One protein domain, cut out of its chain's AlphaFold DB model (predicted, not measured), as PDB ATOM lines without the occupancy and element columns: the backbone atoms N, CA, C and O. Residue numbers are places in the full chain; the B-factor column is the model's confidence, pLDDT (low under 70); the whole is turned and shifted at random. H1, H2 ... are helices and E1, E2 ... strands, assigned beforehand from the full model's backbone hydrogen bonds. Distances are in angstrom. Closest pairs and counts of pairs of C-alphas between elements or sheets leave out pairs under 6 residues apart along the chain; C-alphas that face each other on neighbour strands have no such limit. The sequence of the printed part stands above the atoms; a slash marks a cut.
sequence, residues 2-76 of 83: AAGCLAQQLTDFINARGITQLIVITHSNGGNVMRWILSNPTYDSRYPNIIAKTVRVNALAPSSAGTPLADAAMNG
ATOM      1  N   ALA A   2       3.887 -50.113  35.372       93.25
ATOM      2  CA  ALA A   2       4.846 -49.442  36.269       93.25
ATOM      3  C   ALA A   2       6.223 -49.142  35.634       93.25
ATOM      4  O   ALA A   2       6.693 -48.012  35.722       93.25
ATOM      5  N   ALA A   3       6.823 -50.112  34.933       97.06
ATOM      6  CA  ALA A   3       8.117 -49.922  34.268       97.06
ATOM      7  C   ALA A   3       8.092 -48.814  33.201       97.06
ATOM      8  O   ALA A   3       9.005 -48.002  33.149       97.06
ATOM      9  N   GLY A   4       7.015 -48.717  32.414       97.62
ATOM     10  CA  GLY A   4       6.865 -47.661  31.409       97.62
ATOM     11  C   GLY A   4       6.696 -46.264  32.016       97.62
ATOM     12  O   GLY A   4       7.246 -45.303  31.480       97.62
ATOM     13  N   CYS A   5       5.980 -46.146  33.143       98.06
ATOM     14  CA  CYS A   5       5.862 -44.882  33.878       98.06
ATOM     15  C   CYS A   5       7.215 -44.448  34.454       98.06
ATOM     16  O   CYS A   5       7.615 -43.301  34.271       98.06
ATOM     17  N   LEU A   6       7.936 -45.372  35.098       98.31
ATOM     18  CA  LEU A   6       9.253 -45.079  35.659       98.31
ATOM     19  C   LEU A   6      10.263 -44.729  34.563       98.31
ATOM     20  O   LEU A   6      11.007 -43.766  34.709       98.31
ATOM     21  N   ALA A   7      10.266 -45.460  33.448       98.56
ATOM     22  CA  ALA A   7      11.165 -45.176  32.336       98.56
ATOM     23  C   ALA A   7      10.944 -43.778  31.757       98.56
ATOM     24  O   ALA A   7      11.921 -43.082  31.509       98.56
ATOM     25  N   GLN A   8       9.689 -43.328  31.628       98.69
ATOM     26  CA  GLN A   8       9.410 -41.952  31.212       98.69
ATOM     27  C   GLN A   8      10.034 -40.942  32.181       98.69
ATOM     28  O   GLN A   8      10.806 -40.085  31.768       98.69
ATOM     29  N   GLN A   9       9.756 -41.094  33.478       98.44
ATOM     30  CA  GLN A   9      10.253 -40.183  34.511       98.44
ATOM     31  C   GLN A   9      11.784 -40.148  34.571       98.44
ATOM     32  O   GLN A   9      12.370 -39.076  34.707       98.44
ATOM     33  N   LEU A  10      12.442 -41.304  34.443       98.56
ATOM     34  CA  LEU A  10      13.900 -41.389  34.414       98.56
ATOM     35  C   LEU A  10      14.477 -40.748  33.154       98.56
ATOM     36  O   LEU A  10      15.449 -40.008  33.261       98.56
ATOM     37  N   THR A  11      13.893 -40.993  31.979       98.69
ATOM     38  CA  THR A  11      14.319 -40.345  30.733       98.69
ATOM     39  C   THR A  11      14.210 -38.827  30.840       98.69
ATOM     40  O   THR A  11      15.185 -38.132  30.555       98.69
ATOM     41  N   ASP A  12      13.074 -38.316  31.313       98.81
ATOM     42  CA  ASP A  12      12.853 -36.878  31.468       98.81
ATOM     43  C   ASP A  12      13.840 -36.274  32.470       98.81
ATOM     44  O   ASP A  12      14.464 -35.251  32.191       98.81
ATOM     45  N   PHE A  13      14.058 -36.940  33.609       98.56
ATOM     46  CA  PHE A  13      15.014 -36.500  34.623       98.56
ATOM     47  C   PHE A  13      16.462 -36.496  34.112       98.56
ATOM     48  O   PHE A  13      17.176 -35.507  34.299       98.56
ATOM     49  N   ILE A  14      16.887 -37.572  33.441       98.69
ATOM     50  CA  ILE A  14      18.228 -37.700  32.856       98.69
ATOM     51  C   ILE A  14      18.470 -36.573  31.852       98.69
ATOM     52  O   ILE A  14      19.499 -35.901  31.929       98.69
ATOM     53  N   ASN A  15      17.513 -36.335  30.953       98.44
ATOM     54  CA  ASN A  15      17.637 -35.331  29.903       98.44
ATOM     55  C   ASN A  15      17.612 -33.909  30.476       98.44
ATOM     56  O   ASN A  15      18.475 -33.101  30.144       98.44
ATOM     57  N   ALA A  16      16.677 -33.611  31.384       98.69
ATOM     58  CA  ALA A  16      16.523 -32.278  31.964       98.69
ATOM     59  C   ALA A  16      17.716 -31.849  32.832       98.69
ATOM     60  O   ALA A  16      17.943 -30.655  33.025       98.69
ATOM     61  N   ARG A  17      18.467 -32.806  33.389       98.44
ATOM     62  CA  ARG A  17      19.614 -32.534  34.270       98.44
ATOM     63  C   ARG A  17      20.968 -32.879  33.652       98.44
ATOM     64  O   ARG A  17      21.980 -32.687  34.314       98.44
ATOM     65  N   GLY A  18      21.002 -33.380  32.415       98.12
ATOM     66  CA  GLY A  18      22.242 -33.800  31.761       98.12
ATOM     67  C   GLY A  18      22.967 -34.919  32.517       98.12
ATOM     68  O   GLY A  18      24.194 -34.913  32.603       98.12
ATOM     69  N   ILE A  19      22.223 -35.858  33.112       98.50
ATOM     70  CA  ILE A  19      22.799 -36.900  33.972       98.50
ATOM     71  C   ILE A  19      23.678 -37.845  33.148       98.50
ATOM     72  O   ILE A  19      23.223 -38.508  32.213       98.50
ATOM     73  N   THR A  20      24.947 -37.953  33.536       98.38
ATOM     74  CA  THR A  20      25.899 -38.899  32.938       98.38
ATOM     75  C   THR A  20      26.117 -40.143  33.794       98.38
ATOM     76  O   THR A  20      26.471 -41.185  33.249       98.38
ATOM     77  N   GLN A  21      25.856 -40.052  35.099       98.56
ATOM     78  CA  GLN A  21      25.907 -41.157  36.051       98.56
ATOM     79  C   GLN A  21      24.741 -41.052  37.031       98.56
ATOM     80  O   GLN A  21      24.529 -40.016  37.659       98.56
ATOM     81  N   LEU A  22      23.993 -42.139  37.169       98.44
ATOM     82  CA  LEU A  22      22.789 -42.240  37.975       98.44
ATOM     83  C   LEU A  22      22.949 -43.369  38.996       98.44
ATOM     84  O   LEU A  22      23.155 -44.531  38.640       98.44
ATOM     85  N   ILE A  23      22.810 -43.023  40.274       98.56
ATOM     86  CA  ILE A  23      22.626 -43.985  41.359       98.56
ATOM     87  C   ILE A  23      21.146 -43.965  41.720       98.56
ATOM     88  O   ILE A  23      20.614 -42.921  42.092       98.56
ATOM     89  N   VAL A  24      20.483 -45.114  41.624       98.38
ATOM     90  CA  VAL A  24      19.066 -45.239  41.972       98.38
ATOM     91  C   VAL A  24      18.940 -45.833  43.367       98.38
ATOM     92  O   VAL A  24      19.422 -46.934  43.625       98.38
ATOM     93  N   ILE A  25      18.267 -45.120  44.266       98.44
ATOM     94  CA  ILE A  25      17.835 -45.646  45.564       98.44
ATOM     95  C   ILE A  25      16.335 -45.883  45.466       98.44
ATOM     96  O   ILE A  25      15.582 -44.978  45.119       98.44
ATOM     97  N   THR A  26      15.902 -47.106  45.740       98.12
ATOM     98  CA  THR A  26      14.500 -47.499  45.595       98.12
ATOM     99  C   THR A  26      14.059 -48.371  46.757       98.12
ATOM    100  O   THR A  26      14.878 -49.035  47.379       98.12
ATOM    101  N   HIS A  27      12.758 -48.401  47.031       98.25
ATOM    102  CA  HIS A  27      12.166 -49.163  48.127       98.25
ATOM    103  C   HIS A  27      11.125 -50.169  47.616       98.25
ATOM    104  O   HIS A  27      10.454 -49.907  46.611       98.25
ATOM    105  N   SER A  28      10.971 -51.300  48.314       97.62
ATOM    106  CA  SER A  28       9.902 -52.279  48.080       97.62
ATOM    107  C   SER A  28       9.818 -52.701  46.602       97.62
ATOM    108  O   SER A  28      10.828 -53.082  46.001       97.62
ATOM    109  N   ASN A  29       8.646 -52.614  45.973       97.62
ATOM    110  CA  ASN A  29       8.456 -53.042  44.589       97.62
ATOM    111  C   ASN A  29       9.293 -52.256  43.563       97.62
ATOM    112  O   ASN A  29       9.572 -52.764  42.479       97.62
ATOM    113  N   GLY A  30       9.754 -51.042  43.881       97.88
ATOM    114  CA  GLY A  30      10.580 -50.272  42.949       97.88
ATOM    115  C   GLY A  30      11.900 -50.978  42.597       97.88
ATOM    116  O   GLY A  30      12.382 -50.850  41.473       97.88
ATOM    117  N   GLY A  31      12.421 -51.827  43.497       97.81
ATOM    118  CA  GLY A  31      13.564 -52.697  43.202       97.81
ATOM    119  C   GLY A  31      13.289 -53.671  42.053       97.81
ATOM    120  O   GLY A  31      14.125 -53.830  41.163       97.81
ATOM    121  N   ASN A  32      12.091 -54.260  42.010       97.94
ATOM    122  CA  ASN A  32      11.678 -55.149  40.923       97.94
ATOM    123  C   ASN A  32      11.471 -54.401  39.611       97.94
ATOM    124  O   ASN A  32      11.836 -54.914  38.556       97.94
ATOM    125  N   VAL A  33      10.923 -53.186  39.670       98.31
ATOM    126  CA  VAL A  33      10.717 -52.362  38.474       98.31
ATOM    127  C   VAL A  33      12.057 -51.954  37.860       98.31
ATOM    128  O   VAL A  33      12.244 -52.124  36.657       98.31
ATOM    129  N   MET A  34      13.013 -51.490  38.673       98.50
ATOM    130  CA  MET A  34      14.370 -51.199  38.197       98.50
ATOM    131  C   MET A  34      15.051 -52.449  37.643       98.50
ATOM    132  O   MET A  34      15.599 -52.403  36.545       98.50
ATOM    133  N   ARG A  35      14.968 -53.583  38.353       98.12
ATOM    134  CA  ARG A  35      15.511 -54.864  37.878       98.12
ATOM    135  C   ARG A  35      14.922 -55.260  36.521       98.12
ATOM    136  O   ARG A  35      15.675 -55.634  35.632       98.12
ATOM    137  N   TRP A  36      13.609 -55.110  36.327       98.19
ATOM    138  CA  TRP A  36      12.954 -55.376  35.045       98.19
ATOM    139  C   TRP A  36      13.508 -54.508  33.910       98.19
ATOM    140  O   TRP A  36      13.828 -55.042  32.853       98.19
ATOM    141  N   ILE A  37      13.653 -53.195  34.125       98.62
ATOM    142  CA  ILE A  37      14.218 -52.272  33.124       98.62
ATOM    143  C   ILE A  37      15.638 -52.704  32.741       98.62
ATOM    144  O   ILE A  37      15.938 -52.844  31.559       98.62
ATOM    145  N   LEU A  38      16.493 -52.965  33.737       98.31
ATOM    146  CA  LEU A  38      17.895 -53.326  33.514       98.31
ATOM    147  C   LEU A  38      18.069 -54.689  32.825       98.31
ATOM    148  O   LEU A  38      18.997 -54.863  32.043       98.31
ATOM    149  N   SER A  39      17.185 -55.652  33.096       98.38
ATOM    150  CA  SER A  39      17.265 -57.007  32.534       98.38
ATOM    151  C   SER A  39      16.613 -57.162  31.156       98.38
ATOM    152  O   SER A  39      16.790 -58.202  30.533       98.38
ATOM    153  N   ASN A  40      15.876 -56.160  30.665       98.31
ATOM    154  CA  ASN A  40      15.149 -56.235  29.391       98.31
ATOM    155  C   ASN A  40      15.532 -55.081  28.445       98.31
ATOM    156  O   ASN A  40      14.655 -54.331  28.017       98.31
ATOM    157  N   PRO A  41      16.821 -54.912  28.101       97.94
ATOM    158  CA  PRO A  41      17.362 -53.688  27.497       97.94
ATOM    159  C   PRO A  41      16.706 -53.258  26.181       97.94
ATOM    160  O   PRO A  41      16.741 -52.079  25.848       97.94
ATOM    161  N   THR A  42      16.115 -54.185  25.429       97.81
ATOM    162  CA  THR A  42      15.500 -53.924  24.118       97.81
ATOM    163  C   THR A  42      13.975 -53.848  24.156       97.81
ATOM    164  O   THR A  42      13.356 -53.588  23.128       97.81
ATOM    165  N   TYR A  43      13.351 -54.064  25.318       98.00
ATOM    166  CA  TYR A  43      11.890 -54.093  25.446       98.00
ATOM    167  C   TYR A  43      11.245 -52.720  25.210       98.00
ATOM    168  O   TYR A  43      10.117 -52.630  24.734       98.00
ATOM    169  N   ASP A  44      11.958 -51.646  25.539       98.31
ATOM    170  CA  ASP A  44      11.511 -50.271  25.347       98.31
ATOM    171  C   ASP A  44      12.687 -49.424  24.862       98.31
ATOM    172  O   ASP A  44      13.784 -49.485  25.422       98.31
ATOM    173  N   SER A  45      12.447 -48.601  23.841       98.31
ATOM    174  CA  SER A  45      13.460 -47.734  23.220       98.31
ATOM    175  C   SER A  45      14.203 -46.810  24.198       98.31
ATOM    176  O   SER A  45      15.320 -46.385  23.911       98.31
ATOM    177  N   ARG A  46      13.618 -46.510  25.364       98.56
ATOM    178  CA  ARG A  46      14.217 -45.648  26.394       98.56
ATOM    179  C   ARG A  46      15.210 -46.381  27.292       98.56
ATOM    180  O   ARG A  46      16.091 -45.744  27.874       98.56
ATOM    181  N   TYR A  47      15.073 -47.700  27.436       98.62
ATOM    182  CA  TYR A  47      15.851 -48.475  28.404       98.62
ATOM    183  C   TYR A  47      17.362 -48.429  28.149       98.62
ATOM    184  O   TYR A  47      18.078 -48.238  29.130       98.62
ATOM    185  N   PRO A  48      17.882 -48.502  26.904       98.69
ATOM    186  CA  PRO A  48      19.324 -48.449  26.669       98.69
ATOM    187  C   PRO A  48      19.993 -47.209  27.268       98.69
ATOM    188  O   PRO A  48      21.031 -47.329  27.917       98.69
ATOM    189  N   ASN A  49      19.381 -46.026  27.128       98.44
ATOM    190  CA  ASN A  49      19.933 -44.799  27.706       98.44
ATOM    191  C   ASN A  49      19.867 -44.821  29.242       98.44
ATOM    192  O   ASN A  49      20.852 -44.504  29.900       98.44
ATOM    193  N   ILE A  50      18.745 -45.251  29.829       98.69
ATOM    194  CA  ILE A  50      18.601 -45.365  31.292       98.69
ATOM    195  C   ILE A  50      19.647 -46.330  31.867       98.69
ATOM    196  O   ILE A  50      20.313 -46.004  32.851       98.69
ATOM    197  N   ILE A  51      19.814 -47.497  31.239       98.75
ATOM    198  CA  ILE A  51      20.790 -48.520  31.626       98.75
ATOM    199  C   ILE A  51      22.202 -47.951  31.543       98.75
ATOM    200  O   ILE A  51      22.939 -48.030  32.520       98.75
ATOM    201  N   ALA A  52      22.560 -47.317  30.424       98.56
ATOM    202  CA  ALA A  52      23.899 -46.773  30.210       98.56
ATOM    203  C   ALA A  52      24.288 -45.690  31.229       98.56
ATOM    204  O   ALA A  52      25.471 -45.515  31.511       98.56
ATOM    205  N   LYS A  53      23.317 -44.950  31.780       98.69
ATOM    206  CA  LYS A  53      23.567 -43.959  32.840       98.69
ATOM    207  C   LYS A  53      23.523 -44.559  34.241       98.69
ATOM    208  O   LYS A  53      24.103 -43.977  35.151       98.69
ATOM    209  N   THR A  54      22.841 -45.682  34.448       98.62
ATOM    210  CA  THR A  54      22.668 -46.270  35.781       98.62
ATOM    211  C   THR A  54      23.909 -47.057  36.187       98.62
ATOM    212  O   THR A  54      24.162 -48.141  35.674       98.62
ATOM    213  N   VAL A  55      24.661 -46.541  37.159       98.44
ATOM    214  CA  VAL A  55      25.898 -47.184  37.646       98.44
ATOM    215  C   VAL A  55      25.667 -48.061  38.876       98.44
ATOM    216  O   VAL A  55      26.475 -48.933  39.183       98.44
ATOM    217  N   ARG A  56      24.567 -47.836  39.608       98.50
ATOM    218  CA  ARG A  56      24.213 -48.602  40.809       98.50
ATOM    219  C   ARG A  56      22.723 -48.504  41.115       98.50
ATOM    220  O   ARG A  56      22.136 -47.429  41.008       98.50
ATOM    221  N   VAL A  57      22.146 -49.607  41.592       98.50
ATOM    222  CA  VAL A  57      20.809 -49.635  42.202       98.50
ATOM    223  C   VAL A  57      20.922 -50.149  43.634       98.50
ATOM    224  O   VAL A  57      21.348 -51.277  43.860       98.50
ATOM    225  N   ASN A  58      20.525 -49.324  44.599       98.56
ATOM    226  CA  ASN A  58      20.378 -49.706  45.999       98.56
ATOM    227  C   ASN A  58      18.892 -49.935  46.285       98.56
ATOM    228  O   ASN A  58      18.116 -48.982  46.375       98.56
ATOM    229  N   ALA A  59      18.495 -51.199  46.406       98.06
ATOM    230  CA  ALA A  59      17.122 -51.567  46.722       98.06
ATOM    231  C   ALA A  59      16.964 -51.817  48.228       98.06
ATOM    232  O   ALA A  59      17.589 -52.713  48.789       98.06
ATOM    233  N   LEU A  60      16.112 -51.026  48.871       98.38
ATOM    234  CA  LEU A  60      15.780 -51.115  50.286       98.38
ATOM    235  C   LEU A  60      14.525 -51.973  50.455       98.38
ATOM    236  O   LEU A  60      13.485 -51.661  49.873       98.38
ATOM    237  N   ALA A  61      14.635 -53.056  51.229       97.50
ATOM    238  CA  ALA A  61      13.549 -54.008  51.483       97.50
ATOM    239  C   ALA A  61      12.753 -54.401  50.215       97.50
ATOM    240  O   ALA A  61      11.530 -54.250  50.187       97.50
ATOM    241  N   PRO A  62      13.413 -54.842  49.123       97.69
ATOM    242  CA  PRO A  62      12.704 -55.121  47.887       97.69
ATOM    243  C   PRO A  62      11.782 -56.332  48.032       97.69
ATOM    244  O   PRO A  62      12.181 -57.363  48.570       97.69
ATOM    245  N   SER A  63      10.585 -56.260  47.450       96.31
ATOM    246  CA  SER A  63       9.628 -57.377  47.397       96.31
ATOM    247  C   SER A  63      10.007 -58.425  46.336       96.31
ATOM    248  O   SER A  63       9.158 -58.956  45.622       96.31
ATOM    249  N   SER A  64      11.304 -58.678  46.147       95.88
ATOM    250  CA  SER A  64      11.847 -59.478  45.037       95.88
ATOM    251  C   SER A  64      11.484 -60.955  45.086       95.88
ATOM    252  O   SER A  64      11.511 -61.602  44.041       95.88
ATOM    253  N   ALA A  65      11.174 -61.465  46.276       95.25
ATOM    254  CA  ALA A  65      10.759 -62.841  46.525       95.25
ATOM    255  C   ALA A  65       9.255 -62.942  46.853       95.25
ATOM    256  O   ALA A  65       8.812 -63.950  47.389       95.25
ATOM    257  N   GLY A  66       8.481 -61.892  46.561       94.12
ATOM    258  CA  GLY A  66       7.098 -61.768  47.018       94.12
ATOM    259  C   GLY A  66       6.994 -61.195  48.433       94.12
ATOM    260  O   GLY A  66       7.984 -60.749  49.020       94.12
ATOM    261  N   THR A  67       5.769 -61.148  48.960       94.56
ATOM    262  CA  THR A  67       5.479 -60.658  50.314       94.56
ATOM    263  C   THR A  67       4.373 -61.509  50.940       94.56
ATOM    264  O   THR A  67       3.261 -61.475  50.408       94.56
ATOM    265  N   PRO A  68       4.605 -62.158  52.096       92.31
ATOM    266  CA  PRO A  68       3.590 -62.988  52.754       92.31
ATOM    267  C   PRO A  68       2.275 -62.257  53.049       92.31
ATOM    268  O   PRO A  68       1.208 -62.857  53.028       92.31
ATOM    269  N   LEU A  69       2.331 -60.941  53.290       90.44
ATOM    270  CA  LEU A  69       1.129 -60.130  53.488       90.44
ATOM    271  C   LEU A  69       0.270 -60.024  52.217       90.44
ATOM    272  O   LEU A  69      -0.953 -60.038  52.315       90.44
ATOM    273  N   ALA A  70       0.887 -59.925  51.034       92.00
ATOM    274  CA  ALA A  70       0.135 -59.941  49.779       92.00
ATOM    275  C   ALA A  70      -0.502 -61.313  49.543       92.00
ATOM    276  O   ALA A  70      -1.653 -61.371  49.124       92.00
ATOM    277  N   ASP A  71       0.202 -62.398  49.880       91.75
ATOM    278  CA  ASP A  71      -0.352 -63.751  49.792       91.75
ATOM    279  C   ASP A  71      -1.562 -63.904  50.721       91.75
ATOM    280  O   ASP A  71      -2.610 -64.383  50.299       91.75
ATOM    281  N   ALA A  72      -1.461 -63.428  51.967       89.62
ATOM    282  CA  ALA A  72      -2.568 -63.444  52.921       89.62
ATOM    283  C   ALA A  72      -3.780 -62.632  52.429       89.62
ATOM    284  O   ALA A  72      -4.905 -63.112  52.508       89.62
ATOM    285  N   ALA A  73      -3.560 -61.436  51.873       88.50
ATOM    286  CA  ALA A  73      -4.637 -60.611  51.326       88.50
ATOM    287  C   ALA A  73      -5.331 -61.270  50.120       88.50
ATOM    288  O   ALA A  73      -6.546 -61.169  49.981       88.50
ATOM    289  N   MET A  74      -4.570 -61.953  49.259       87.00
ATOM    290  CA  MET A  74      -5.105 -62.647  48.081       87.00
ATOM    291  C   MET A  74      -5.821 -63.954  48.428       87.00
ATOM    292  O   MET A  74      -6.798 -64.305  47.774       87.00
ATOM    293  N   ASN A  75      -5.345 -64.669  49.448       83.75
ATOM    294  CA  ASN A  75      -5.943 -65.922  49.914       83.75
ATOM    295  C   ASN A  75      -7.192 -65.703  50.791       83.75
ATOM    296  O   ASN A  75      -7.863 -66.673  51.149       83.75
ATOM    297  N   GLY A  76      -7.521 -64.445  51.095       69.31
ATOM    298  CA  GLY A  76      -8.667 -64.051  51.901       69.31
ATOM    299  C   GLY A  76      -8.400 -64.143  53.402       69.31
ATOM    300  O   GLY A  76      -7.564 -64.904  53.891       69.31
TER     301      GLY A  76
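Overview. This is residues 2 to 76 of the 83 residues of an uncharacterized protein of Salifodinibacter halophilus (UniProt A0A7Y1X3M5). Picture a small body in which the two parallel strands E1 and E2 form a ribbon along one side, H2 packs on that ribbon, and H1 and H3 meet H2 and each other at wide angles. From one end of this body a short link leads out to H4, and residues 68 to 76 stick out there; without them the body spans 36 by 22 by 17 A. The printed part has 75 residues, with four named helices and two named strands in the order H1 E1 H2 H3 E2 H4; the class is mixed, helices and strands. The whole is only just loose, close to compact, with a radius of gyration of the C-alphas of 14.0 A and spans of 47 by 23 by 19 A.

Along the chain. Find C-alpha 2 at (4.846, -49.442, 36.269); from there H1, residues 2 to 17, runs 22.5 A. Next look at E1, residues 22 to 27, 16.2 A long, and H2, residues 30 to 39, which starts at C-alpha 30 at (10.580, -50.272, 42.949) and measures 14.1 A. H3, residues 47 to 53, spans 10.0 A, and E2, residues 54 to 60, follows it directly for 16.8 A. H4, residues 68 to 75, spans 10.4 A and ends at C-alpha 75 at (-5.943, -65.922, 49.914).

Arrangement. Start with E1 and E2, which are parallel at 17 degrees; look for N 24 and O 56 at 2.9 A and N 58 and O 24 at 2.8 A, both within hydrogen-bond range. With H2 and H3 between them they make a strand-helix-strand unit, two parallel neighbour strands joined through helices, and its crossover is right-handed. The closest C-alphas of H2 and E2 are those of Gly 31 and Ala 59, 5.1 A apart. E1 and H2 are near each other, with 8 pairs of C-alphas within 10 A. H2 and H3 touch about perpendicular at 79 degrees, closest at the C-alphas of Leu 38 and Ile 51, 5.9 A. H1 touches H2 with residues 2 to 7 alone, about perpendicular at 81 degrees, closest at the C-alphas of Ala 3 and Val 33, 5.5 A. H1 touches H3 with residues 7 to 14 alone, at a steep tilt of 45 degrees, the same way, closest at the C-alphas of Thr 11 and Ile 50, 6.6 A. H4 is apart from H1, H2, H3 and E1. In H1, H2, H3 and H4 every O i to N i+4 pair is within hydrogen-bond range.

Size, cuts and confidence. The two C-alphas farthest apart are those of Gly 18 and Gly 76, 47.7 A. Without residues 68 to 76, which stand free, the body spans 36 by 22 by 17 A. The printed part has no cut and no long link. The mean pLDDT of the printed part is 96.7, and residue 76 is under 70.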